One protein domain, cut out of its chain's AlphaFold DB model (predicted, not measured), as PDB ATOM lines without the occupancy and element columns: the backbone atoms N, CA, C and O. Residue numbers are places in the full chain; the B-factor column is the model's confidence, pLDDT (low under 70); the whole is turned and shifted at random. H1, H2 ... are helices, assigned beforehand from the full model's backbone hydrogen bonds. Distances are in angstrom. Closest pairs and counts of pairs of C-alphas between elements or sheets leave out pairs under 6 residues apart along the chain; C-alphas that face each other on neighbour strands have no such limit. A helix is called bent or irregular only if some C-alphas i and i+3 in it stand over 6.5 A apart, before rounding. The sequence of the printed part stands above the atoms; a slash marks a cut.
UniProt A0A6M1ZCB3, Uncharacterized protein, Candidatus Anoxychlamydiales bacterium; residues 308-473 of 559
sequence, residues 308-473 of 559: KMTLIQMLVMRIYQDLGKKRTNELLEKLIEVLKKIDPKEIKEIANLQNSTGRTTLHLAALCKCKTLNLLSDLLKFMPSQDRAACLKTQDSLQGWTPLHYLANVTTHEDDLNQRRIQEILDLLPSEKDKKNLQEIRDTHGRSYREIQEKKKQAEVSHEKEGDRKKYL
ATOM      1  N   LYS A 308     -34.928 -14.478  27.788       90.94
ATOM      2  CA  LYS A 308     -34.176 -13.756  28.832       90.94
ATOM      3  C   LYS A 308     -34.797 -12.404  29.229       90.94
ATOM      4  O   LYS A 308     -34.078 -11.472  29.578       90.94
ATOM      5  N   MET A 309     -36.120 -12.266  29.141       93.06
ATOM      6  CA  MET A 309     -36.797 -11.005  29.469       93.06
ATOM      7  C   MET A 309     -37.110 -10.894  30.963       93.06
ATOM      8  O   MET A 309     -37.474 -11.888  31.581       93.06
ATOM      9  N   THR A 310     -36.992  -9.691  31.528       95.62
ATOM     10  CA  THR A 310     -37.435  -9.369  32.901       95.62
ATOM     11  C   THR A 310     -38.838  -8.755  32.920       95.62
ATOM     12  O   THR A 310     -39.326  -8.289  31.886       95.62
ATOM     13  N   LEU A 311     -39.468  -8.660  34.102       95.31
ATOM     14  CA  LEU A 311     -40.748  -7.950  34.281       95.31
ATOM     15  C   LEU A 311     -40.691  -6.515  33.727       95.31
ATOM     16  O   LEU A 311     -41.593  -6.084  33.011       95.31
ATOM     17  N   ILE A 312     -39.611  -5.780  34.011       96.44
ATOM     18  CA  ILE A 312     -39.443  -4.393  33.551       96.44
ATOM     19  C   ILE A 312     -39.349  -4.338  32.022       96.44
ATOM     20  O   ILE A 312     -39.968  -3.487  31.386       96.44
ATOM     21  N   GLN A 313     -38.622  -5.272  31.409       96.12
ATOM     22  CA  GLN A 313     -38.529  -5.354  29.951       96.12
ATOM     23  C   GLN A 313     -39.876  -5.697  29.313       96.12
ATOM     24  O   GLN A 313     -40.209  -5.135  28.271       96.12
ATOM     25  N   MET A 314     -40.670  -6.571  29.936       94.31
ATOM     26  CA  MET A 314     -42.030  -6.876  29.487       94.31
ATOM     27  C   MET A 314     -42.951  -5.655  29.584       94.31
ATOM     28  O   MET A 314     -43.657  -5.366  28.620       94.31
ATOM     29  N   LEU A 315     -42.893  -4.893  30.686       94.50
ATOM     30  CA  LEU A 315     -43.624  -3.626  30.835       94.50
ATOM     31  C   LEU A 315     -43.277  -2.643  29.717       94.50
ATOM     32  O   LEU A 315     -44.166  -2.149  29.027       94.50
ATOM     33  N   VAL A 316     -41.982  -2.399  29.495       95.44
ATOM     34  CA  VAL A 316     -41.501  -1.479  28.454       95.44
ATOM     35  C   VAL A 316     -41.929  -1.945  27.061       95.44
ATOM     36  O   VAL A 316     -42.407  -1.140  26.263       95.44
ATOM     37  N   MET A 317     -41.835  -3.245  26.772       93.69
ATOM     38  CA  MET A 317     -42.308  -3.800  25.501       93.69
ATOM     39  C   MET A 317     -43.815  -3.666  25.325       93.69
ATOM     40  O   MET A 317     -44.276  -3.408  24.213       93.69
ATOM     41  N   ARG A 318     -44.598  -3.813  26.397       93.62
ATOM     42  CA  ARG A 318     -46.045  -3.644  26.312       93.62
ATOM     43  C   ARG A 318     -46.428  -2.186  26.081       93.62
ATOM     44  O   ARG A 318     -47.274  -1.923  25.233       93.62
ATOM     45  N   ILE A 319     -45.749  -1.252  26.749       93.38
ATOM     46  CA  ILE A 319     -45.864   0.190  26.482       93.38
ATOM     47  C   ILE A 319     -45.563   0.472  25.007       93.38
ATOM     48  O   ILE A 319     -46.352   1.141  24.347       93.38
ATOM     49  N   TYR A 320     -44.473  -0.086  24.470       91.56
ATOM     50  CA  TYR A 320     -44.112   0.045  23.055       91.56
ATOM     51  C   TYR A 320     -45.214  -0.467  22.105       91.56
ATOM     52  O   TYR A 320     -45.531   0.183  21.112       91.56
ATOM     53  N   GLN A 321     -45.826  -1.615  22.408       91.00
ATOM     54  CA  GLN A 321     -46.904  -2.199  21.597       91.00
ATOM     55  C   GLN A 321     -48.229  -1.423  21.683       91.00
ATOM     56  O   GLN A 321     -49.031  -1.461  20.746       91.00
ATOM     57  N   ASP A 322     -48.478  -0.743  22.804       90.44
ATOM     58  CA  ASP A 322     -49.725  -0.025  23.072       90.44
ATOM     59  C   ASP A 322     -49.632   1.491  22.836       90.44
ATOM     60  O   ASP A 322     -50.608   2.195  23.097       90.44
ATOM     61  N   LEU A 323     -48.520   1.989  22.275       87.75
ATOM     62  CA  LEU A 323     -48.308   3.412  22.001       87.75
ATOM     63  C   LEU A 323     -49.510   4.074  21.309       87.75
ATOM     64  O   LEU A 323     -50.029   3.595  20.302       87.75
ATOM     65  N   GLY A 324     -49.935   5.214  21.861       81.88
ATOM     66  CA  GLY A 324     -51.081   5.988  21.373       81.88
ATOM     67  C   GLY A 324     -52.440   5.529  21.915       81.88
ATOM     68  O   GLY A 324     -53.446   6.185  21.657       81.88
ATOM     69  N   LYS A 325     -52.497   4.446  22.699       88.75
ATOM     70  CA  LYS A 325     -53.724   3.990  23.373       88.75
ATOM     71  C   LYS A 325     -53.796   4.533  24.801       88.75
ATOM     72  O   LYS A 325     -52.765   4.709  25.451       88.75
ATOM     73  N   LYS A 326     -55.014   4.676  25.342       87.38
ATOM     74  CA  LYS A 326     -55.269   5.077  26.746       87.38
ATOM     75  C   LYS A 326     -54.489   4.226  27.765       87.38
ATOM     76  O   LYS A 326     -53.984   4.760  28.745       87.38
ATOM     77  N   ARG A 327     -54.330   2.925  27.490       89.38
ATOM     78  CA  ARG A 327     -53.592   1.967  28.335       89.38
ATOM     79  C   ARG A 327     -52.094   2.294  28.484       89.38
ATOM     80  O   ARG A 327     -51.482   1.855  29.447       89.38
ATOM     81  N   THR A 328     -51.501   3.085  27.580       89.81
ATOM     82  CA  THR A 328     -50.072   3.459  27.647       89.81
ATOM     83  C   THR A 328     -49.738   4.187  28.946       89.81
ATOM     84  O   THR A 328     -48.744   3.860  29.586       89.81
ATOM     85  N   ASN A 329     -50.579   5.146  29.348       89.25
ATOM     86  CA  ASN A 329     -50.347   5.942  30.554       89.25
ATOM     87  C   ASN A 329     -50.476   5.079  31.814       89.25
ATOM     88  O   ASN A 329     -49.625   5.156  32.688       89.25
ATOM     89  N   GLU A 330     -51.465   4.182  31.857       92.38
ATOM     90  CA  GLU A 330     -51.636   3.229  32.963       92.38
ATOM     91  C   GLU A 330     -50.419   2.296  33.103       92.38
ATOM     92  O   GLU A 330     -49.918   2.064  34.202       92.38
ATOM     93  N   LEU A 331     -49.900   1.770  31.988       92.19
ATOM     94  CA  LEU A 331     -48.706   0.919  32.004       92.19
ATOM     95  C   LEU A 331     -47.445   1.693  32.405       92.19
ATOM     96  O   LEU A 331     -46.574   1.132  33.067       92.19
ATOM     97  N   LEU A 332     -47.345   2.966  32.021       92.44
ATOM     98  CA  LEU A 332     -46.257   3.846  32.435       92.44
ATOM     99  C   LEU A 332     -46.300   4.126  33.941       92.44
ATOM    100  O   LEU A 332     -45.268   4.040  34.600       92.44
ATOM    101  N   GLU A 333     -47.480   4.425  34.486       92.56
ATOM    102  CA  GLU A 333     -47.686   4.607  35.926       92.56
ATOM    103  C   GLU A 333     -47.280   3.342  36.691       92.56
ATOM    104  O   GLU A 333     -46.446   3.418  37.595       92.56
ATOM    105  N   LYS A 334     -47.744   2.166  36.245       93.75
ATOM    106  CA  LYS A 334     -47.341   0.861  36.796       93.75
ATOM    107  C   LYS A 334     -45.826   0.641  36.727       93.75
ATOM    108  O   LYS A 334     -45.219   0.199  37.696       93.75
ATOM    109  N   LEU A 335     -45.183   0.975  35.607       95.38
ATOM    110  CA  LEU A 335     -43.726   0.873  35.469       95.38
ATOM    111  C   LEU A 335     -42.989   1.780  36.464       95.38
ATOM    112  O   LEU A 335     -42.041   1.335  37.111       95.38
ATOM    113  N   ILE A 336     -43.430   3.030  36.615       94.00
ATOM    114  CA  ILE A 336     -42.865   3.980  37.581       94.00
ATOM    115  C   ILE A 336     -43.025   3.458  39.013       94.00
ATOM    116  O   ILE A 336     -42.085   3.529  39.806       94.00
ATOM    117  N   GLU A 337     -44.191   2.921  39.357       95.38
ATOM    118  CA  GLU A 337     -44.441   2.328  40.671       95.38
ATOM    119  C   GLU A 337     -43.554   1.113  40.951       95.38
ATOM    120  O   GLU A 337     -43.009   1.003  42.051       95.38
ATOM    121  N   VAL A 338     -43.372   0.228  39.966       95.69
ATOM    122  CA  VAL A 338     -42.463  -0.921  40.072       95.69
ATOM    123  C   VAL A 338     -41.038  -0.445  40.344       95.69
ATOM    124  O   VAL A 338     -40.412  -0.917  41.289       95.69
ATOM    125  N   LEU A 339     -40.545   0.537  39.585       95.06
ATOM    126  CA  LEU A 339     -39.192   1.081  39.751       95.06
ATOM    127  C   LEU A 339     -38.980   1.736  41.118       95.06
ATOM    128  O   LEU A 339     -37.927   1.550  41.718       95.06
ATOM    129  N   LYS A 340     -39.984   2.449  41.645       95.12
ATOM    130  CA  LYS A 340     -39.934   3.054  42.991       95.12
ATOM    131  C   LYS A 340     -39.823   2.027  44.120       95.12
ATOM    132  O   LYS A 340     -39.421   2.394  45.219       95.12
ATOM    133  N   LYS A 341     -40.221   0.776  43.877       95.88
ATOM    134  CA  LYS A 341     -40.193  -0.309  44.868       95.88
ATOM    135  C   LYS A 341     -38.956  -1.207  44.760       95.88
ATOM    136  O   LYS A 341     -38.841  -2.156  45.530       95.88
ATOM    137  N   ILE A 342     -38.061  -0.939  43.812       95.12
ATOM    138  CA  ILE A 342     -36.786  -1.646  43.653       95.12
ATOM    139  C   ILE A 342     -35.695  -0.845  44.368       95.12
ATOM    140  O   ILE A 342     -35.709   0.385  44.324       95.12
ATOM    141  N   ASP A 343     -34.742  -1.530  45.010       94.00
ATOM    142  CA  ASP A 343     -33.590  -0.860  45.624       94.00
ATOM    143  C   ASP A 343     -32.832  -0.033  44.563       94.00
ATOM    144  O   ASP A 343     -32.349  -0.608  43.581       94.00
ATOM    145  N   PRO A 344     -32.676   1.297  44.742       92.38
ATOM    146  CA  PRO A 344     -31.974   2.157  43.792       92.38
ATOM    147  C   PRO A 344     -30.564   1.686  43.415       92.38
ATOM    148  O   PRO A 344     -30.123   1.923  42.290       92.38
ATOM    149  N   LYS A 345     -29.856   1.004  44.326       92.25
ATOM    150  CA  LYS A 345     -28.505   0.467  44.077       92.25
ATOM    151  C   LYS A 345     -28.512  -0.685  43.071       92.25
ATOM    152  O   LYS A 345     -27.534  -0.898  42.362       92.25
ATOM    153  N   GLU A 346     -29.631  -1.390  42.985       95.25
ATOM    154  CA  GLU A 346     -29.812  -2.610  42.197       95.25
ATOM    155  C   GLU A 346     -30.423  -2.322  40.817       95.25
ATOM    156  O   GLU A 346     -30.336  -3.139  39.898       95.25
ATOM    157  N   ILE A 347     -30.988  -1.121  40.624       94.50
ATOM    158  CA  ILE A 347     -31.573  -0.691  39.345       94.50
ATOM    159  C   ILE A 347     -30.536  -0.755  38.217       94.50
ATOM    160  O   ILE A 347     -30.884  -1.156  37.108       94.50
ATOM    161  N   LYS A 348     -29.263  -0.427  38.481       95.00
ATOM    162  CA  LYS A 348     -28.176  -0.555  37.493       95.00
ATOM    163  C   LYS A 348     -28.051  -1.984  36.969       95.00
ATOM    164  O   LYS A 348     -27.925  -2.183  35.762       95.00
ATOM    165  N   GLU A 349     -28.035  -2.966  37.867       96.31
ATOM    166  CA  GLU A 349     -27.880  -4.370  37.493       96.31
ATOM    167  C   GLU A 349     -29.073  -4.815  36.647       96.31
ATOM    168  O   GLU A 349     -28.889  -5.296  35.529       96.31
ATOM    169  N   ILE A 350     -30.293  -4.536  37.116       95.69
ATOM    170  CA  ILE A 350     -31.532  -4.885  36.408       95.69
ATOM    171  C   ILE A 350     -31.599  -4.207  35.033       95.69
ATOM    172  O   ILE A 350     -31.998  -4.824  34.045       95.69
ATOM    173  N   ALA A 351     -31.183  -2.944  34.939       95.31
ATOM    174  CA  ALA A 351     -31.155  -2.194  33.691       95.31
ATOM    175  C   ALA A 351     -30.110  -2.694  32.690       95.31
ATOM    176  O   ALA A 351     -30.251  -2.403  31.503       95.31
ATOM    177  N   ASN A 352     -29.089  -3.426  33.144       96.75
ATOM    178  CA  ASN A 352     -28.064  -4.040  32.302       96.75
ATOM    179  C   ASN A 352     -28.361  -5.499  31.949       96.75
ATOM    180  O   ASN A 352     -27.681  -6.044  31.080       96.75
ATOM    181  N   LEU A 353     -29.372  -6.127  32.559       97.38
ATOM    182  CA  LEU A 353     -29.804  -7.461  32.155       97.38
ATOM    183  C   LEU A 353     -30.200  -7.447  30.675       97.38
ATOM    184  O   LEU A 353     -31.036  -6.656  30.234       97.38
ATOM    185  N   GLN A 354     -29.573  -8.327  29.900       97.69
ATOM    186  CA  GLN A 354     -29.789  -8.445  28.465       97.69
ATOM    187  C   GLN A 354     -30.765  -9.579  28.158       97.69
ATOM    188  O   GLN A 354     -30.646 -10.685  28.693       97.69
ATOM    189  N   ASN A 355     -31.706  -9.308  27.257       96.94
ATOM    190  CA  ASN A 355     -32.589 -10.328  26.710       96.94
ATOM    191  C   ASN A 355     -31.848 -11.227  25.689       96.94
ATOM    192  O   ASN A 355     -30.647 -11.083  25.458       96.94
ATOM    193  N   SER A 356     -32.545 -12.158  25.034       95.88
ATOM    194  CA  SER A 356     -31.945 -13.104  24.078       95.88
ATOM    195  C   SER A 356     -31.373 -12.455  22.814       95.88
ATOM    196  O   SER A 356     -30.655 -13.112  22.073       95.88
ATOM    197  N   THR A 357     -31.689 -11.182  22.562       96.25
ATOM    198  CA  THR A 357     -31.119 -10.371  21.468       96.25
ATOM    199  C   THR A 357     -30.004  -9.437  21.946       96.25
ATOM    200  O   THR A 357     -29.567  -8.561  21.204       96.25
ATOM    201  N   GLY A 358     -29.583  -9.569  23.209       97.50
ATOM    202  CA  GLY A 358     -28.610  -8.688  23.848       97.50
ATOM    203  C   GLY A 358     -29.176  -7.318  24.238       97.50
ATOM    204  O   GLY A 358     -28.452  -6.462  24.734       97.50
ATOM    205  N   ARG A 359     -30.472  -7.071  24.034       97.69
ATOM    206  CA  ARG A 359     -31.088  -5.776  24.339       97.69
ATOM    207  C   ARG A 359     -31.399  -5.676  25.822       97.69
ATOM    208  O   ARG A 359     -32.003  -6.576  26.403       97.69
ATOM    209  N   THR A 360     -31.025  -4.549  26.410       98.00
ATOM    210  CA  THR A 360     -31.385  -4.189  27.785       98.00
ATOM    211  C   THR A 360     -32.701  -3.415  27.847       98.00
ATOM    212  O   THR A 360     -33.228  -2.989  26.819       98.00
ATOM    213  N   THR A 361     -33.211  -3.144  29.051       97.12
ATOM    214  CA  THR A 361     -34.413  -2.310  29.252       97.12
ATOM    215  C   THR A 361     -34.285  -0.940  28.582       97.12
ATOM    216  O   THR A 361     -35.242  -0.458  27.978       97.12
ATOM    217  N   LEU A 362     -33.090  -0.338  28.618       97.44
ATOM    218  CA  LEU A 362     -32.836   0.962  27.993       97.44
ATOM    219  C   LEU A 362     -32.902   0.903  26.462       97.44
ATOM    220  O   LEU A 362     -33.414   1.832  25.844       97.44
ATOM    221  N   HIS A 363     -32.454  -0.197  25.849       97.06
ATOM    222  CA  HIS A 363     -32.601  -0.403  24.404       97.06
ATOM    223  C   HIS A 363     -34.079  -0.453  24.009       97.06
ATOM    224  O   HIS A 363     -34.487   0.165  23.030       97.06
ATOM    225  N   LEU A 364     -34.892  -1.170  24.790       95.81
ATOM    226  CA  LEU A 364     -36.328  -1.292  24.534       95.81
ATOM    227  C   LEU A 364     -37.043   0.050  24.739       95.81
ATOM    228  O   LEU A 364     -37.914   0.404  23.953       95.81
ATOM    229  N   ALA A 365     -36.632   0.838  25.733       95.56
ATOM    230  CA  ALA A 365     -37.186   2.168  25.962       95.56
ATOM    231  C   ALA A 365     -36.813   3.170  24.861       95.56
ATOM    232  O   ALA A 365     -37.641   4.000  24.495       95.56
ATOM    233  N   ALA A 366     -35.607   3.069  24.291       94.12
ATOM    234  CA  ALA A 366     -35.192   3.874  23.141       94.12
ATOM    235  C   ALA A 366     -36.064   3.624  21.896       94.12
ATOM    236  O   ALA A 366     -36.226   4.512  21.063       94.12
ATOM    237  N   LEU A 367     -36.654   2.427  21.777       91.38
ATOM    238  CA  LEU A 367     -37.592   2.089  20.704       91.38
ATOM    239  C   LEU A 367     -38.977   2.731  20.890       91.38
ATOM    240  O   LEU A 367     -39.738   2.795  19.924       91.38
ATOM    241  N   CYS A 368     -39.326   3.225  22.083       89.12
ATOM    242  CA  CYS A 368     -40.628   3.836  22.360       89.12
ATOM    243  C   CYS A 368     -40.765   5.229  21.722       89.12
ATOM    244  O   CYS A 368     -40.482   6.258  22.332       89.12
ATOM    245  N   LYS A 369     -41.265   5.268  20.482       77.56
ATOM    246  CA  LYS A 369     -41.449   6.485  19.670       77.56
ATOM    247  C   LYS A 369     -42.765   7.209  19.967       77.56
ATOM    248  O   LYS A 369     -43.632   7.331  19.109       77.56
ATOM    249  N   CYS A 370     -42.953   7.680  21.194       74.31
ATOM    250  CA  CYS A 370     -44.178   8.394  21.565       74.31
ATOM    251  C   CYS A 370     -43.893   9.872  21.766       74.31
ATOM    252  O   CYS A 370     -43.161  10.186  22.692       74.31
ATOM    253  N   LYS A 371     -44.451  10.785  20.955       75.50
ATOM    254  CA  LYS A 371     -44.139  12.233  21.008       75.50
ATOM    255  C   LYS A 371     -44.163  12.831  22.418       75.50
ATOM    256  O   LYS A 371     -43.303  13.638  22.747       75.50
ATOM    257  N   THR A 372     -45.099  12.380  23.244       69.00
ATOM    258  CA  THR A 372     -45.347  12.881  24.600       69.00
ATOM    259  C   THR A 372     -44.542  12.182  25.693       69.00
ATOM    260  O   THR A 372     -44.547  12.660  26.821       69.00
ATOM    261  N   LEU A 373     -43.873  11.064  25.398       77.69
ATOM    262  CA  LEU A 373     -43.208  10.236  26.402       77.69
ATOM    263  C   LEU A 373     -41.743   9.996  26.029       77.69
ATOM    264  O   LEU A 373     -41.448   9.348  25.024       77.69
ATOM    265  N   ASN A 374     -40.829  10.474  26.874       86.38
ATOM    266  CA  ASN A 374     -39.410  10.133  26.800       86.38
ATOM    267  C   ASN A 374     -39.079   9.049  27.837       86.38
ATOM    268  O   ASN A 374     -38.410   9.294  28.840       86.38
ATOM    269  N   LEU A 375     -39.554   7.829  27.568       91.19
ATOM    270  CA  LEU A 375     -39.432   6.697  28.489       91.19
ATOM    271  C   LEU A 375     -37.976   6.400  28.878       91.19
ATOM    272  O   LEU A 375     -37.705   6.031  30.017       91.19
ATOM    273  N   LEU A 376     -37.033   6.572  27.947       94.19
ATOM    274  CA  LEU A 376     -35.610   6.377  28.219       94.19
ATOM    275  C   LEU A 376     -35.089   7.389  29.252       94.19
ATOM    276  O   LEU A 376     -34.442   6.987  30.218       94.19
ATOM    277  N   SER A 377     -35.403   8.677  29.085       94.12
ATOM    278  CA  SER A 377     -35.055   9.719  30.063       94.12
ATOM    279  C   SER A 377     -35.671   9.434  31.433       94.12
ATOM    280  O   SER A 377     -34.983   9.500  32.451       94.12
ATOM    281  N   ASP A 378     -36.941   9.029  31.467       92.25
ATOM    282  CA  ASP A 378     -37.633   8.723  32.719       92.25
ATOM    283  C   ASP A 378     -37.020   7.524  33.449       92.25
ATOM    284  O   ASP A 378     -36.786   7.605  34.652       92.25
ATOM    285  N   LEU A 379     -36.654   6.455  32.735       94.44
ATOM    286  CA  LEU A 379     -35.945   5.312  33.319       94.44
ATOM    287  C   LEU A 379     -34.576   5.697  33.890       94.44
ATOM    288  O   LEU A 379     -34.206   5.231  34.968       94.44
ATOM    289  N   LEU A 380     -33.825   6.562  33.203       95.50
ATOM    290  CA  LEU A 380     -32.516   7.022  33.673       95.50
ATOM    291  C   LEU A 380     -32.612   7.843  34.966       95.50
ATOM    292  O   LEU A 380     -31.694   7.785  35.784       95.50
ATOM    293  N   LYS A 381     -33.714   8.573  35.193       95.12
ATOM    294  CA  LYS A 381     -33.921   9.348  36.431       95.12
ATOM    295  C   LYS A 381     -33.995   8.463  37.678       95.12
ATOM    296  O   LYS A 381     -33.565   8.913  38.737       95.12
ATOM    297  N   PHE A 382     -34.464   7.219  37.554       95.00
ATOM    298  CA  PHE A 382     -34.476   6.247  38.656       95.00
ATOM    299  C   PHE A 382     -33.096   5.642  38.944       95.00
ATOM    300  O   PHE A 382     -32.897   5.064  40.007       95.00
ATOM    301  N   MET A 383     -32.127   5.785  38.035       95.50
ATOM    302  CA  MET A 383     -30.770   5.278  38.236       95.50
ATOM    303  C   MET A 383     -29.892   6.297  38.969       95.50
ATOM    304  O   MET A 383     -29.976   7.501  38.670       95.50
ATOM    305  N   PRO A 384     -28.978   5.835  39.846       95.19
ATOM    306  CA  PRO A 384     -27.919   6.677  40.383       95.19
ATOM    307  C   PRO A 384     -27.122   7.334  39.250       95.19
ATOM    308  O   PRO A 384     -26.781   6.694  38.253       95.19
ATOM    309  N   SER A 385     -26.836   8.630  39.390       95.31
ATOM    310  CA  SER A 385     -26.239   9.438  38.315       95.31
ATOM    311  C   SER A 385     -24.933   8.853  37.763       95.31
ATOM    312  O   SER A 385     -24.727   8.853  36.549       95.31
ATOM    313  N   GLN A 386     -24.101   8.282  38.637       95.19
ATOM    314  CA  GLN A 386     -22.820   7.663  38.308       95.19
ATOM    315  C   GLN A 386     -22.940   6.404  37.434       95.19
ATOM    316  O   GLN A 386     -21.985   6.038  36.753       95.19
ATOM    317  N   ASP A 387     -24.104   5.749  37.416       96.00
ATOM    318  CA  ASP A 387     -24.304   4.479  36.713       96.00
ATOM    319  C   ASP A 387     -24.922   4.647  35.318       96.00
ATOM    320  O   ASP A 387     -24.761   3.780  34.454       96.00
ATOM    321  N   ARG A 388     -25.571   5.790  35.060       96.50
ATOM    322  CA  ARG A 388     -26.301   6.082  33.812       96.50
ATOM    323  C   ARG A 388     -25.430   5.925  32.567       96.50
ATOM    324  O   ARG A 388     -25.838   5.282  31.601       96.50
ATOM    325  N   ALA A 389     -24.219   6.481  32.598       95.69
ATOM    326  CA  ALA A 389     -23.300   6.441  31.463       95.69
ATOM    327  C   ALA A 389     -22.863   5.010  31.121       95.69
ATOM    328  O   ALA A 389     -22.745   4.673  29.946       95.69
ATOM    329  N   ALA A 390     -22.642   4.160  32.130       95.31
ATOM    330  CA  ALA A 390     -22.277   2.764  31.914       95.31
ATOM    331  C   ALA A 390     -23.428   1.992  31.252       95.31
ATOM    332  O   ALA A 390     -23.208   1.322  30.247       95.31
ATOM    333  N   CYS A 391     -24.661   2.161  31.742       96.38
ATOM    334  CA  CYS A 391     -25.839   1.505  31.167       96.38
ATOM    335  C   CYS A 391     -26.132   1.936  29.719       96.38
ATOM    336  O   CYS A 391     -26.581   1.122  28.913       96.38
ATOM    337  N   LEU A 392     -25.860   3.197  29.363       96.62
ATOM    338  CA  LEU A 392     -26.014   3.703  27.991       96.62
ATOM    339  C   LEU A 392     -24.912   3.240  27.029       96.62
ATOM    340  O   LEU A 392     -25.093   3.350  25.819       96.62
ATOM    341  N   LYS A 393     -23.781   2.735  27.534       95.44
ATOM    342  CA  LYS A 393     -22.692   2.185  26.708       95.44
ATOM    343  C   LYS A 393     -22.871   0.699  26.404       95.44
ATOM    344  O   LYS A 393     -22.186   0.192  25.521       95.44
ATOM    345  N   THR A 394     -23.769   0.009  27.108       96.50
ATOM    346  CA  THR A 394     -24.060  -1.405  26.860       96.50
ATOM    347  C   THR A 394     -24.521  -1.589  25.420       96.50
ATOM    348  O   THR A 394     -25.466  -0.933  24.988       96.50
ATOM    349  N   GLN A 395     -23.843  -2.465  24.684       96.31
ATOM    350  CA  GLN A 395     -24.174  -2.811  23.305       96.31
ATOM    351  C   GLN A 395     -25.025  -4.078  23.273       96.31
ATOM    352  O   GLN A 395     -24.781  -5.011  24.042       96.31
ATOM    353  N   ASP A 396     -26.007  -4.129  22.379       97.06
ATOM    354  CA  ASP A 396     -26.718  -5.368  22.095       97.06
ATOM    355  C   ASP A 396     -25.849  -6.385  21.341       97.06
ATOM    356  O   ASP A 396     -24.813  -6.061  20.763       97.06
ATOM    357  N   SER A 397     -26.273  -7.648  21.358       95.69
ATOM    358  CA  SER A 397     -25.511  -8.740  20.750       95.69
ATOM    359  C   SER A 397     -25.785  -8.891  19.256       95.69
ATOM    360  O   SER A 397     -25.061  -9.613  18.579       95.69
ATOM    361  N   LEU A 398     -26.863  -8.285  18.749       93.94
ATOM    362  CA  LEU A 398     -27.316  -8.479  17.373       93.94
ATOM    363  C   LEU A 398     -26.678  -7.478  16.405       93.94
ATOM    364  O   LEU A 398     -26.324  -7.839  15.290       93.94
ATOM    365  N   GLN A 399     -26.578  -6.217  16.815       93.12
ATOM    366  CA  GLN A 399     -26.127  -5.101  15.987       93.12
ATOM    367  C   GLN A 399     -24.910  -4.391  16.593       93.12
ATOM    368  O   GLN A 399     -24.317  -3.541  15.932       93.12
ATOM    369  N   GLY A 400     -24.536  -4.708  17.839       94.75
ATOM    370  CA  GLY A 400     -23.535  -3.941  18.581       94.75
ATOM    371  C   GLY A 400     -24.047  -2.542  18.933       94.75
ATOM    372  O   GLY A 400     -23.266  -1.612  19.146       94.75
ATOM    373  N   TRP A 401     -25.368  -2.351  18.925       94.56
ATOM    374  CA  TRP A 401     -25.978  -1.035  19.073       94.56
ATOM    375  C   TRP A 401     -26.228  -0.705  20.533       94.56
ATOM    376  O   TRP A 401     -26.599  -1.578  21.301       94.56
ATOM    377  N   THR A 402     -26.042   0.561  20.899       95.25
ATOM    378  CA  THR A 402     -26.350   1.098  22.225       95.25
ATOM    379  C   THR A 402     -27.782   1.642  22.237       95.25
ATOM    380  O   THR A 402     -28.356   1.877  21.167       95.25
ATOM    381  N   PRO A 403     -28.373   1.949  23.407       95.62
ATOM    382  CA  PRO A 403     -29.676   2.612  23.466       95.62
ATOM    383  C   PRO A 403     -29.728   3.919  22.656       95.62
ATOM    384  O   PRO A 403     -30.737   4.211  22.016       95.62
ATOM    385  N   LEU A 404     -28.629   4.681  22.614       92.94
ATOM    386  CA  LEU A 404     -28.560   5.918  21.831       92.94
ATOM    387  C   LEU A 404     -28.555   5.665  20.323       92.94
ATOM    388  O   LEU A 404     -29.138   6.457  19.586       92.94
ATOM    389  N   HIS A 405     -27.968   4.557  19.856       90.81
ATOM    390  CA  HIS A 405     -28.073   4.167  18.448       90.81
ATOM    391  C   HIS A 405     -29.527   3.926  18.052       90.81
ATOM    392  O   HIS A 405     -29.973   4.449  17.037       90.81
ATOM    393  N   TYR A 406     -30.299   3.218  18.881       91.31
ATOM    394  CA  TYR A 406     -31.723   2.997  18.620       91.31
ATOM    395  C   TYR A 406     -32.536   4.293  18.584       91.31
ATOM    396  O   TYR A 406     -33.406   4.431  17.724       91.31
ATOM    397  N   LEU A 407     -32.229   5.244  19.472       90.00
ATOM    398  CA  LEU A 407     -32.896   6.546  19.511       90.00
ATOM    399  C   LEU A 407     -32.537   7.424  18.297       90.00
ATOM    400  O   LEU A 407     -33.393   8.135  17.778       90.00
ATOM    401  N   ALA A 408     -31.290   7.356  17.821       87.06
ATOM    402  CA  ALA A 408     -30.825   8.088  16.641       87.06
ATOM    403  C   ALA A 408     -31.280   7.453  15.313       87.06
ATOM    404  O   ALA A 408     -31.406   8.148  14.311       87.06
ATOM    405  N   ASN A 409     -31.547   6.144  15.297       84.94
ATOM    406  CA  ASN A 409     -31.948   5.370  14.115       84.94
ATOM    407  C   ASN A 409     -33.423   5.577  13.698       84.94
ATOM    408  O   ASN A 409     -34.016   4.776  12.970       84.94
ATOM    409  N   VAL A 410     -34.080   6.615  14.202       70.75
ATOM    410  CA  VAL A 410     -35.486   6.888  13.911       70.75
ATOM    411  C   VAL A 410     -35.570   7.840  12.715       70.75
ATOM    412  O   VAL A 410     -34.885   8.847  12.672       70.75
ATOM    413  N   THR A 411     -36.380   7.470  11.722       61.84
ATOM    414  CA  THR A 411     -36.495   8.089  10.389       61.84
ATOM    415  C   THR A 411     -36.762   9.602  10.377       61.84
ATOM    416  O   THR A 411     -37.432  10.133  11.261       61.84
ATOM    417  N   THR A 412     -36.377  10.226   9.257       60.59
ATOM    418  CA  THR A 412     -36.219  11.666   8.946       60.59
ATOM    419  C   THR A 412     -37.358  12.638   9.278       60.59
ATOM    420  O   THR A 412     -37.178  13.844   9.152       60.59
ATOM    421  N   HIS A 413     -38.553  12.173   9.651       68.50
ATOM    422  CA  HIS A 413     -39.681  13.066   9.961       68.50
ATOM    423  C   HIS A 413     -39.715  13.529  11.428       68.50
ATOM    424  O   HIS A 413     -40.487  14.427  11.754       68.50
ATOM    425  N   GLU A 414     -38.895  12.944  12.308       79.56
ATOM    426  CA  GLU A 414     -38.836  13.292  13.739       79.56
ATOM    427  C   GLU A 414     -37.421  13.665  14.216       79.56
ATOM    428  O   GLU A 414     -37.152  13.647  15.418       79.56
ATOM    429  N   ASP A 415     -36.515  14.022  13.300       81.88
ATOM    430  CA  ASP A 415     -35.101  14.287  13.611       81.88
ATOM    431  C   ASP A 415     -34.934  15.343  14.712       81.88
ATOM    432  O   ASP A 415     -34.210  15.105  15.679       81.88
ATOM    433  N   ASP A 416     -35.667  16.458  14.637       86.62
ATOM    434  CA  ASP A 416     -35.609  17.523  15.647       86.62
ATOM    435  C   ASP A 416     -36.057  17.040  17.033       86.62
ATOM    436  O   ASP A 416     -35.466  17.394  18.057       86.62
ATOM    437  N   LEU A 417     -37.101  16.210  17.089       87.62
ATOM    438  CA  LEU A 417     -37.609  15.669  18.347       87.62
ATOM    439  C   LEU A 417     -36.615  14.672  18.952       87.62
ATOM    440  O   LEU A 417     -36.365  14.707  20.156       87.62
ATOM    441  N   ASN A 418     -36.022  13.809  18.129       85.69
ATOM    442  CA  ASN A 418     -35.024  12.847  18.587       85.69
ATOM    443  C   ASN A 418     -33.740  13.544  19.043       85.69
ATOM    444  O   ASN A 418     -33.179  13.159  20.066       85.69
ATOM    445  N   GLN A 419     -33.316  14.612  18.362       87.00
ATOM    446  CA  GLN A 419     -32.197  15.442  18.810       87.00
ATOM    447  C   GLN A 419     -32.464  16.055  20.186       87.00
ATOM    448  O   GLN A 419     -31.603  15.957  21.059       87.00
ATOM    449  N   ARG A 420     -33.666  16.604  20.420       90.44
ATOM    450  CA  ARG A 420     -34.054  17.110  21.749       90.44
ATOM    451  C   ARG A 420     -34.010  16.015  22.809       90.44
ATOM    452  O   ARG A 420     -33.430  16.225  23.863       90.44
ATOM    453  N   ARG A 421     -34.535  14.822  22.520       90.44
ATOM    454  CA  ARG A 421     -34.507  13.689  23.463       90.44
ATOM    455  C   ARG A 421     -33.106  13.202  23.778       90.44
ATOM    456  O   ARG A 421     -32.827  12.858  24.922       90.44
ATOM    457  N   ILE A 422     -32.242  13.135  22.769       91.12
ATOM    458  CA  ILE A 422     -30.839  12.785  22.970       91.12
ATOM    459  C   ILE A 422     -30.184  13.847  23.850       91.12
ATOM    460  O   ILE A 422     -29.511  13.479  24.806       91.12
ATOM    461  N   GLN A 423     -30.426  15.134  23.585       92.44
ATOM    462  CA  GLN A 423     -29.905  16.212  24.421       92.44
ATOM    463  C   GLN A 423     -30.399  16.091  25.869       92.44
ATOM    464  O   GLN A 423     -29.578  16.084  26.776       92.44
ATOM    465  N   GLU A 424     -31.696  15.853  26.086       94.25
ATOM    466  CA  GLU A 424     -32.260  15.599  27.420       94.25
ATOM    467  C   GLU A 424     -31.567  14.426  28.134       94.25
ATOM    468  O   GLU A 424     -31.310  14.491  29.333       94.25
ATOM    469  N   ILE A 425     -31.246  13.343  27.418       94.62
ATOM    470  CA  ILE A 425     -30.526  12.194  27.988       94.62
ATOM    471  C   ILE A 425     -29.079  12.559  28.334       94.62
ATOM    472  O   ILE A 425     -28.583  12.141  29.380       94.62
ATOM    473  N   LEU A 426     -28.400  13.327  27.479       93.31
ATOM    474  CA  LEU A 426     -27.039  13.796  27.738       93.31
ATOM    475  C   LEU A 426     -27.000  14.742  28.944       93.31
ATOM    476  O   LEU A 426     -26.090  14.640  29.765       93.31
ATOM    477  N   ASP A 427     -28.013  15.590  29.109       95.50
ATOM    478  CA  ASP A 427     -28.131  16.513  30.242       95.50
ATOM    479  C   ASP A 427     -28.302  15.777  31.584       95.50
ATOM    480  O   ASP A 427     -27.918  16.299  32.631       95.50
ATOM    481  N   LEU A 428     -28.795  14.530  31.573       95.62
ATOM    482  CA  LEU A 428     -28.894  13.674  32.763       95.62
ATOM    483  C   LEU A 428     -27.563  13.038  33.197       95.62
ATOM    484  O   LEU A 428     -27.526  12.373  34.242       95.62
ATOM    485  N   LEU A 429     -26.488  13.180  32.418       94.62
ATOM    486  CA  LEU A 429     -25.189  12.593  32.732       94.62
ATOM    487  C   LEU A 429     -24.345  13.540  33.597       94.62
ATOM    488  O   LEU A 429     -24.211  14.716  33.260       94.62
ATOM    489  N   PRO A 430     -23.716  13.045  34.677       91.62
ATOM    490  CA  PRO A 430     -22.982  13.903  35.611       91.62
ATOM    491  C   PRO A 430     -21.624  14.393  35.078       91.62
ATOM    492  O   PRO A 430     -21.069  15.349  35.607       91.62
ATOM    493  N   SER A 431     -21.062  13.736  34.061       94.56
ATOM    494  CA  SER A 431     -19.689  13.945  33.589       94.56
ATOM    495  C   SER A 431     -19.673  14.473  32.156       94.56
ATOM    496  O   SER A 431     -20.156  13.801  31.244       94.56
ATOM    497  N   GLU A 432     -19.047  15.634  31.929       94.75
ATOM    498  CA  GLU A 432     -18.841  16.202  30.582       94.75
ATOM    499  C   GLU A 432     -18.061  15.256  29.661       94.75
ATOM    500  O   GLU A 432     -18.318  15.181  28.461       94.75
ATOM    501  N   LYS A 433     -17.148  14.458  30.229       94.62
ATOM    502  CA  LYS A 433     -16.435  13.417  29.480       94.62
ATOM    503  C   LYS A 433     -17.402  12.352  28.960       94.62
ATOM    504  O   LYS A 433     -17.281  11.931  27.813       94.62
ATOM    505  N   ASP A 434     -18.356  11.910  29.779       92.25
ATOM    506  CA  ASP A 434     -19.349  10.921  29.349       92.25
ATOM    507  C   ASP A 434     -20.341  11.502  28.346       92.25
ATOM    508  O   ASP A 434     -20.668  10.814  27.377       92.25
ATOM    509  N   LYS A 435     -20.742  12.771  28.519       93.31
ATOM    510  CA  LYS A 435     -21.535  13.501  27.522       93.31
ATOM    511  C   LYS A 435     -20.818  13.528  26.178       93.31
ATOM    512  O   LYS A 435     -21.388  13.071  25.195       93.31
ATOM    513  N   LYS A 436     -19.552  13.964  26.141       93.19
ATOM    514  CA  LYS A 436     -18.749  14.027  24.909       93.19
ATOM    515  C   LYS A 436     -18.585  12.654  24.250       93.19
ATOM    516  O   LYS A 436     -18.810  12.528  23.053       93.19
ATOM    517  N   ASN A 437     -18.270  11.615  25.022       90.12
ATOM    518  CA  ASN A 437     -18.111  10.261  24.481       90.12
ATOM    519  C   ASN A 437     -19.415   9.723  23.863       90.12
ATOM    520  O   ASN A 437     -19.404   9.146  22.780       90.12
ATOM    521  N   LEU A 438     -20.555   9.904  24.538       88.31
ATOM    522  CA  LEU A 438     -21.856   9.457  24.022       88.31
ATOM    523  C   LEU A 438     -22.344  10.322  22.848       88.31
ATOM    524  O   LEU A 438     -23.012   9.822  21.942       88.31
ATOM    525  N   GLN A 439     -21.948  11.592  22.826       89.12
ATOM    526  CA  GLN A 439     -22.157  12.521  21.723       89.12
ATOM    527  C   GLN A 439     -21.372  12.086  20.466       89.12
ATOM    528  O   GLN A 439     -21.933  12.016  19.374       89.12
ATOM    529  N   GLU A 440     -20.116  11.660  20.612       88.94
ATOM    530  CA  GLU A 440     -19.320  11.095  19.511       88.94
ATOM    531  C   GLU A 440     -19.917   9.786  18.963       88.94
ATOM    532  O   GLU A 440     -19.963   9.584  17.745       88.94
ATOM    533  N   ILE A 441     -20.431   8.918  19.843       83.81
ATOM    534  CA  ILE A 441     -21.149   7.688  19.467       83.81
ATOM    535  C   ILE A 441     -22.363   8.030  18.586       83.81
ATOM    536  O   ILE A 441     -22.513   7.480  17.489       83.81
ATOM    537  N   ARG A 442     -23.173   9.016  19.003       81.56
ATOM    538  CA  ARG A 442     -24.297   9.545  18.212       81.56
ATOM    539  C   ARG A 442     -23.846  10.026  16.835       81.56
ATOM    540  O   ARG A 442     -24.436   9.637  15.830       81.56
ATOM    541  N   ASP A 443     -22.825  10.877  16.775       83.44
ATOM    542  CA  ASP A 443     -22.413  11.539  15.530       83.44
ATOM    543  C   ASP A 443     -21.760  10.575  14.536       83.44
ATOM    544  O   ASP A 443     -21.880  10.735  13.319       83.44
ATOM    545  N   THR A 444     -21.078   9.549  15.036       82.25
ATOM    546  CA  THR A 444     -20.459   8.520  14.197       82.25
ATOM    547  C   THR A 444     -21.524   7.664  13.513       82.25
ATOM    548  O   THR A 444     -21.465   7.440  12.305       82.25
ATOM    549  N   HIS A 445     -22.548   7.231  14.250       70.88
ATOM    550  CA  HIS A 445     -23.577   6.345  13.698       70.88
ATOM    551  C   HIS A 445     -24.700   7.097  12.982       70.88
ATOM    552  O   HIS A 445     -25.216   6.606  11.981       70.88
ATOM    553  N   GLY A 446     -25.023   8.322  13.407       71.69
ATOM    554  CA  GLY A 446     -25.950   9.197  12.689       71.69
ATOM    555  C   GLY A 446     -25.465   9.542  11.276       71.69
ATOM    556  O   GLY A 446     -26.289   9.694  10.376       71.69
ATOM    557  N   ARG A 447     -24.141   9.622  11.063       77.00
ATOM    558  CA  ARG A 447     -23.530   9.751   9.728       77.00
ATOM    559  C   ARG A 447     -23.633   8.453   8.931       77.00
ATOM    560  O   ARG A 447     -24.201   8.466   7.846       77.00
ATOM    561  N   SER A 448     -23.192   7.333   9.509       74.38
ATOM    562  CA  SER A 448     -23.250   6.022   8.845       74.38
ATOM    563  C   SER A 448     -24.671   5.639   8.411       74.38
ATOM    564  O   SER A 448     -24.877   5.164   7.296       74.38
ATOM    565  N   TYR A 449     -25.682   5.905   9.241       71.12
ATOM    566  CA  TYR A 449     -27.069   5.605   8.892       71.12
ATOM    567  C   TYR A 449     -27.627   6.523   7.800       71.12
ATOM    568  O   TYR A 449     -28.295   6.036   6.888       71.12
ATOM    569  N   ARG A 450     -27.334   7.832   7.854       74.88
ATOM    570  CA  ARG A 450     -27.708   8.765   6.780       74.88
ATOM    571  C   ARG A 450     -27.104   8.339   5.449       74.88
ATOM    572  O   ARG A 450     -27.831   8.264   4.468       74.88
ATOM    573  N   GLU A 451     -25.833   7.946   5.441       81.94
ATOM    574  CA  GLU A 451     -25.177   7.411   4.245       81.94
ATOM    575  C   GLU A 451     -25.858   6.131   3.730       81.94
ATOM    576  O   GLU A 451     -26.037   5.973   2.524       81.94
ATOM    577  N   ILE A 452     -26.271   5.218   4.617       78.38
ATOM    578  CA  ILE A 452     -27.005   4.000   4.230       78.38
ATOM    579  C   ILE A 452     -28.377   4.350   3.635       78.38
ATOM    580  O   ILE A 452     -28.755   3.787   2.607       78.38
ATOM    581  N   GLN A 453     -29.119   5.277   4.244       77.38
ATOM    582  CA  GLN A 453     -30.428   5.712   3.745       77.38
ATOM    583  C   GLN A 453     -30.317   6.470   2.421       77.38
ATOM    584  O   GLN A 453     -31.111   6.230   1.515       77.38
ATOM    585  N   GLU A 454     -29.314   7.332   2.267       84.06
ATOM    586  CA  GLU A 454     -29.029   8.019   1.008       84.06
ATOM    587  C   GLU A 454     -28.659   7.025  -0.090       84.06
ATOM    588  O   GLU A 454     -29.223   7.102  -1.179       84.06
ATOM    589  N   LYS A 455     -27.802   6.037   0.200       85.19
ATOM    590  CA  LYS A 455     -27.483   4.954  -0.744       85.19
ATOM    591  C   LYS A 455     -28.721   4.147  -1.122       85.19
ATOM    592  O   LYS A 455     -28.899   3.829  -2.294       85.19
ATOM    593  N   LYS A 456     -29.601   3.849  -0.163       82.25
ATOM    594  CA  LYS A 456     -30.858   3.135  -0.427       82.25
ATOM    595  C   LYS A 456     -31.806   3.963  -1.297       82.25
ATOM    596  O   LYS A 456     -32.321   3.447  -2.281       82.25
ATOM    597  N   LYS A 457     -31.971   5.253  -1.000       83.75
ATOM    598  CA  LYS A 457     -32.785   6.180  -1.799       83.75
ATOM    599  C   LYS A 457     -32.216   6.364  -3.209       83.75
ATOM    600  O   LYS A 457     -32.969   6.383  -4.174       83.75
ATOM    601  N   GLN A 458     -30.892   6.459  -3.350       84.94
ATOM    602  CA  GLN A 458     -30.217   6.490  -4.652       84.94
ATOM    603  C   GLN A 458     -30.441   5.187  -5.432       84.94
ATOM    604  O   GLN A 458     -30.727   5.247  -6.626       84.94
ATOM    605  N   ALA A 459     -30.386   4.030  -4.761       79.19
ATOM    606  CA  ALA A 459     -30.689   2.734  -5.362       79.19
ATOM    607  C   ALA A 459     -32.160   2.640  -5.819       79.19
ATOM    608  O   ALA A 459     -32.426   2.220  -6.944       79.19
ATOM    609  N   GLU A 460     -33.112   3.104  -5.008       79.94
ATOM    610  CA  GLU A 460     -34.542   3.145  -5.353       79.94
ATOM    611  C   GLU A 460     -34.815   4.065  -6.556       79.94
ATOM    612  O   GLU A 460     -35.454   3.635  -7.515       79.94
ATOM    613  N   VAL A 461     -34.236   5.273  -6.587       79.38
ATOM    614  CA  VAL A 461     -34.333   6.195  -7.738       79.38
ATOM    615  C   VAL A 461     -33.673   5.608  -8.992       79.38
ATOM    616  O   VAL A 461     -34.154   5.808 -10.110       79.38
ATOM    617  N   SER A 462     -32.575   4.862  -8.840       71.62
ATOM    618  CA  SER A 462     -31.926   4.187  -9.969       71.62
ATOM    619  C   SER A 462     -32.761   3.027 -10.528       71.62
ATOM    620  O   SER A 462     -32.820   2.866 -11.746       71.62
ATOM    621  N   HIS A 463     -33.490   2.297  -9.678       63.81
ATOM    622  CA  HIS A 463     -34.441   1.266 -10.103       63.81
ATOM    623  C   HIS A 463     -35.735   1.841 -10.689       63.81
ATOM    624  O   HIS A 463     -36.332   1.226 -11.571       63.81
ATOM    625  N   GLU A 464     -36.158   3.036 -10.275       61.44
ATOM    626  CA  GLU A 464     -37.304   3.726 -10.874       61.44
ATOM    627  C   GLU A 464     -37.001   4.160 -12.321       61.44
ATOM    628  O   GLU A 464     -37.831   3.973 -13.212       61.44
ATOM    629  N   LYS A 465     -35.755   4.572 -12.604       58.38
ATOM    630  CA  LYS A 465     -35.244   4.753 -13.980       58.38
ATOM    631  C   LYS A 465     -35.105   3.435 -14.759       58.38
ATOM    632  O   LYS A 465     -35.071   3.433 -15.986       58.38
ATOM    633  N   GLU A 466     -35.069   2.299 -14.067       54.69
ATOM    634  CA  GLU A 466     -35.093   0.958 -14.660       54.69
ATOM    635  C   GLU A 466     -36.530   0.458 -14.939       54.69
ATOM    636  O   GLU A 466     -36.729  -0.506 -15.683       54.69
ATOM    637  N   GLY A 467     -37.560   1.159 -14.446       56.81
ATOM    638  CA  GLY A 467     -38.956   0.982 -14.862       56.81
ATOM    639  C   GLY A 467     -39.163   1.216 -16.365       56.81
ATOM    640  O   GLY A 467     -39.910   0.476 -17.012       56.81
ATOM    641  N   ASP A 468     -38.399   2.136 -16.961       57.09
ATOM    642  CA  ASP A 468     -38.356   2.341 -18.415       57.09
ATOM    643  C   ASP A 468     -37.695   1.163 -19.152       57.09
ATOM    644  O   ASP A 468     -38.080   0.820 -20.272       57.09
ATOM    645  N   ARG A 469     -36.776   0.442 -18.493       57.53
ATOM    646  CA  ARG A 469     -36.178  -0.799 -19.012       57.53
ATOM    647  C   ARG A 469     -37.189  -1.947 -19.027       57.53
ATOM    648  O   ARG A 469     -37.165  -2.750 -19.959       57.53
ATOM    649  N   LYS A 470     -38.108  -2.016 -18.053       62.59
ATOM    650  CA  LYS A 470     -39.245  -2.962 -18.073       62.59
ATOM    651  C   LYS A 470     -40.221  -2.650 -19.209       62.59
ATOM    652  O   LYS A 470     -40.580  -3.576 -19.930       62.59
ATOM    653  N   LYS A 471     -40.569  -1.376 -19.436       68.94
ATOM    654  CA  LYS A 471     -41.380  -0.946 -20.597       68.94
ATOM    655  C   LYS A 471     -40.716  -1.314 -21.930       68.94
ATOM    656  O   LYS A 471     -41.358  -1.920 -22.781       68.94
ATOM    657  N   TYR A 472     -39.417  -1.050 -22.066       60.84
ATOM    658  CA  TYR A 472     -38.623  -1.405 -23.248       60.84
ATOM    659  C   TYR A 472     -38.521  -2.925 -23.470       60.84
ATOM    660  O   TYR A 472     -38.642  -3.407 -24.596       60.84
ATOM    661  N   LEU A 473     -38.329  -3.713 -22.405       63.53
ATOM    662  CA  LEU A 473     -38.288  -5.178 -22.486       63.53
ATOM    663  C   LEU A 473     -39.659  -5.780 -22.806       63.53
ATOM    664  O   LEU A 473     -39.722  -6.761 -23.543       63.53
TER     665      LEU A 473
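AT A GLANCE: This is residues 308 to 473 of the 559 residues of an uncharacterized protein of Candidatus Anoxychlamydiales bacterium (UniProt A0A6M1ZCB3). The long helix H9 runs along one end of a compact body of short helices, packs on H7 and H8 there, and then continues as an arm that sticks out with residues 454 to 473, H10 at its tip. In the body, H1, H4 and H7 stand in one row and run the same way, H2, H5 and H8 make a second row running back, and H3 and H6 lie side by side. The printed part has 166 residues with ten named helices, H1 to H10 in order, and no named strand: all helix. It is only just loose, close to compact, with a radius of gyration of the C-alphas of 18.6 A, and elongated, with spans of 69 by 39 by 29 A.

IN THESE COORDINATES: Find C-alpha 432 at (-18.841, 16.202, 30.582); from there H9 runs 47.1 A to residue 464. Before it come H8, residues 415 to 427, 18.2 A; H7, 403 to 408; and H6, 385 to 393, 14.1 A, irregular but only just, with C-alphas 386 and 389 7.0 A apart. Earlier still are H5, 375 to 381; H4, 361 to 366; H3, 347 to 352; H2, 327 to 340, 20.1 A; and H1, 311 to 322, 16.4 A, where C-alpha 311 is at (-40.748, -7.950, 34.281). H10, 467 to 473, ends at (-38.288, -5.178, -22.486).

HOW THE PARTS SIT: Look first at H9, which with residues 438 to 446 touches H7 at a steep tilt of 48 degrees, the C-alphas of Ala 408 and Gly 446 closest at 6.4 A. H8 and H9 form a helical hairpin, closest at Leu 426 and Lys 435, C-alphas 5.5 A apart. H4 and H7 are the hubs and touch each other, His 363 to Pro 403, C-alphas 4.3 A apart, at a shallow tilt of 7 degrees. H4 also touches H1, Gln 313 and Thr 361 having the closest C-alphas, 5.2 A. H1 and H2 form a hairpin at 19 degrees, with the C-alphas of Ile 319 and Thr 328 closest at 5.5 A. H5 touches H8, the C-alphas of Ser 377 and Ile 425 closest at 5.6 A. H3 touches H6, Asn 352 to Cys 391, C-alphas 6.1 A apart. Every O i to N i+4 pair is within hydrogen-bond range in each helix but H6, with 3 of 5.

THE WHOLE: The farthest C-alphas, those of Asp 343 and Tyr 472, are 69.1 A apart. The printed part has no cut and no long link. Look for pLDDT under 70 at residues 372, 411 to 413 and 463 to 473.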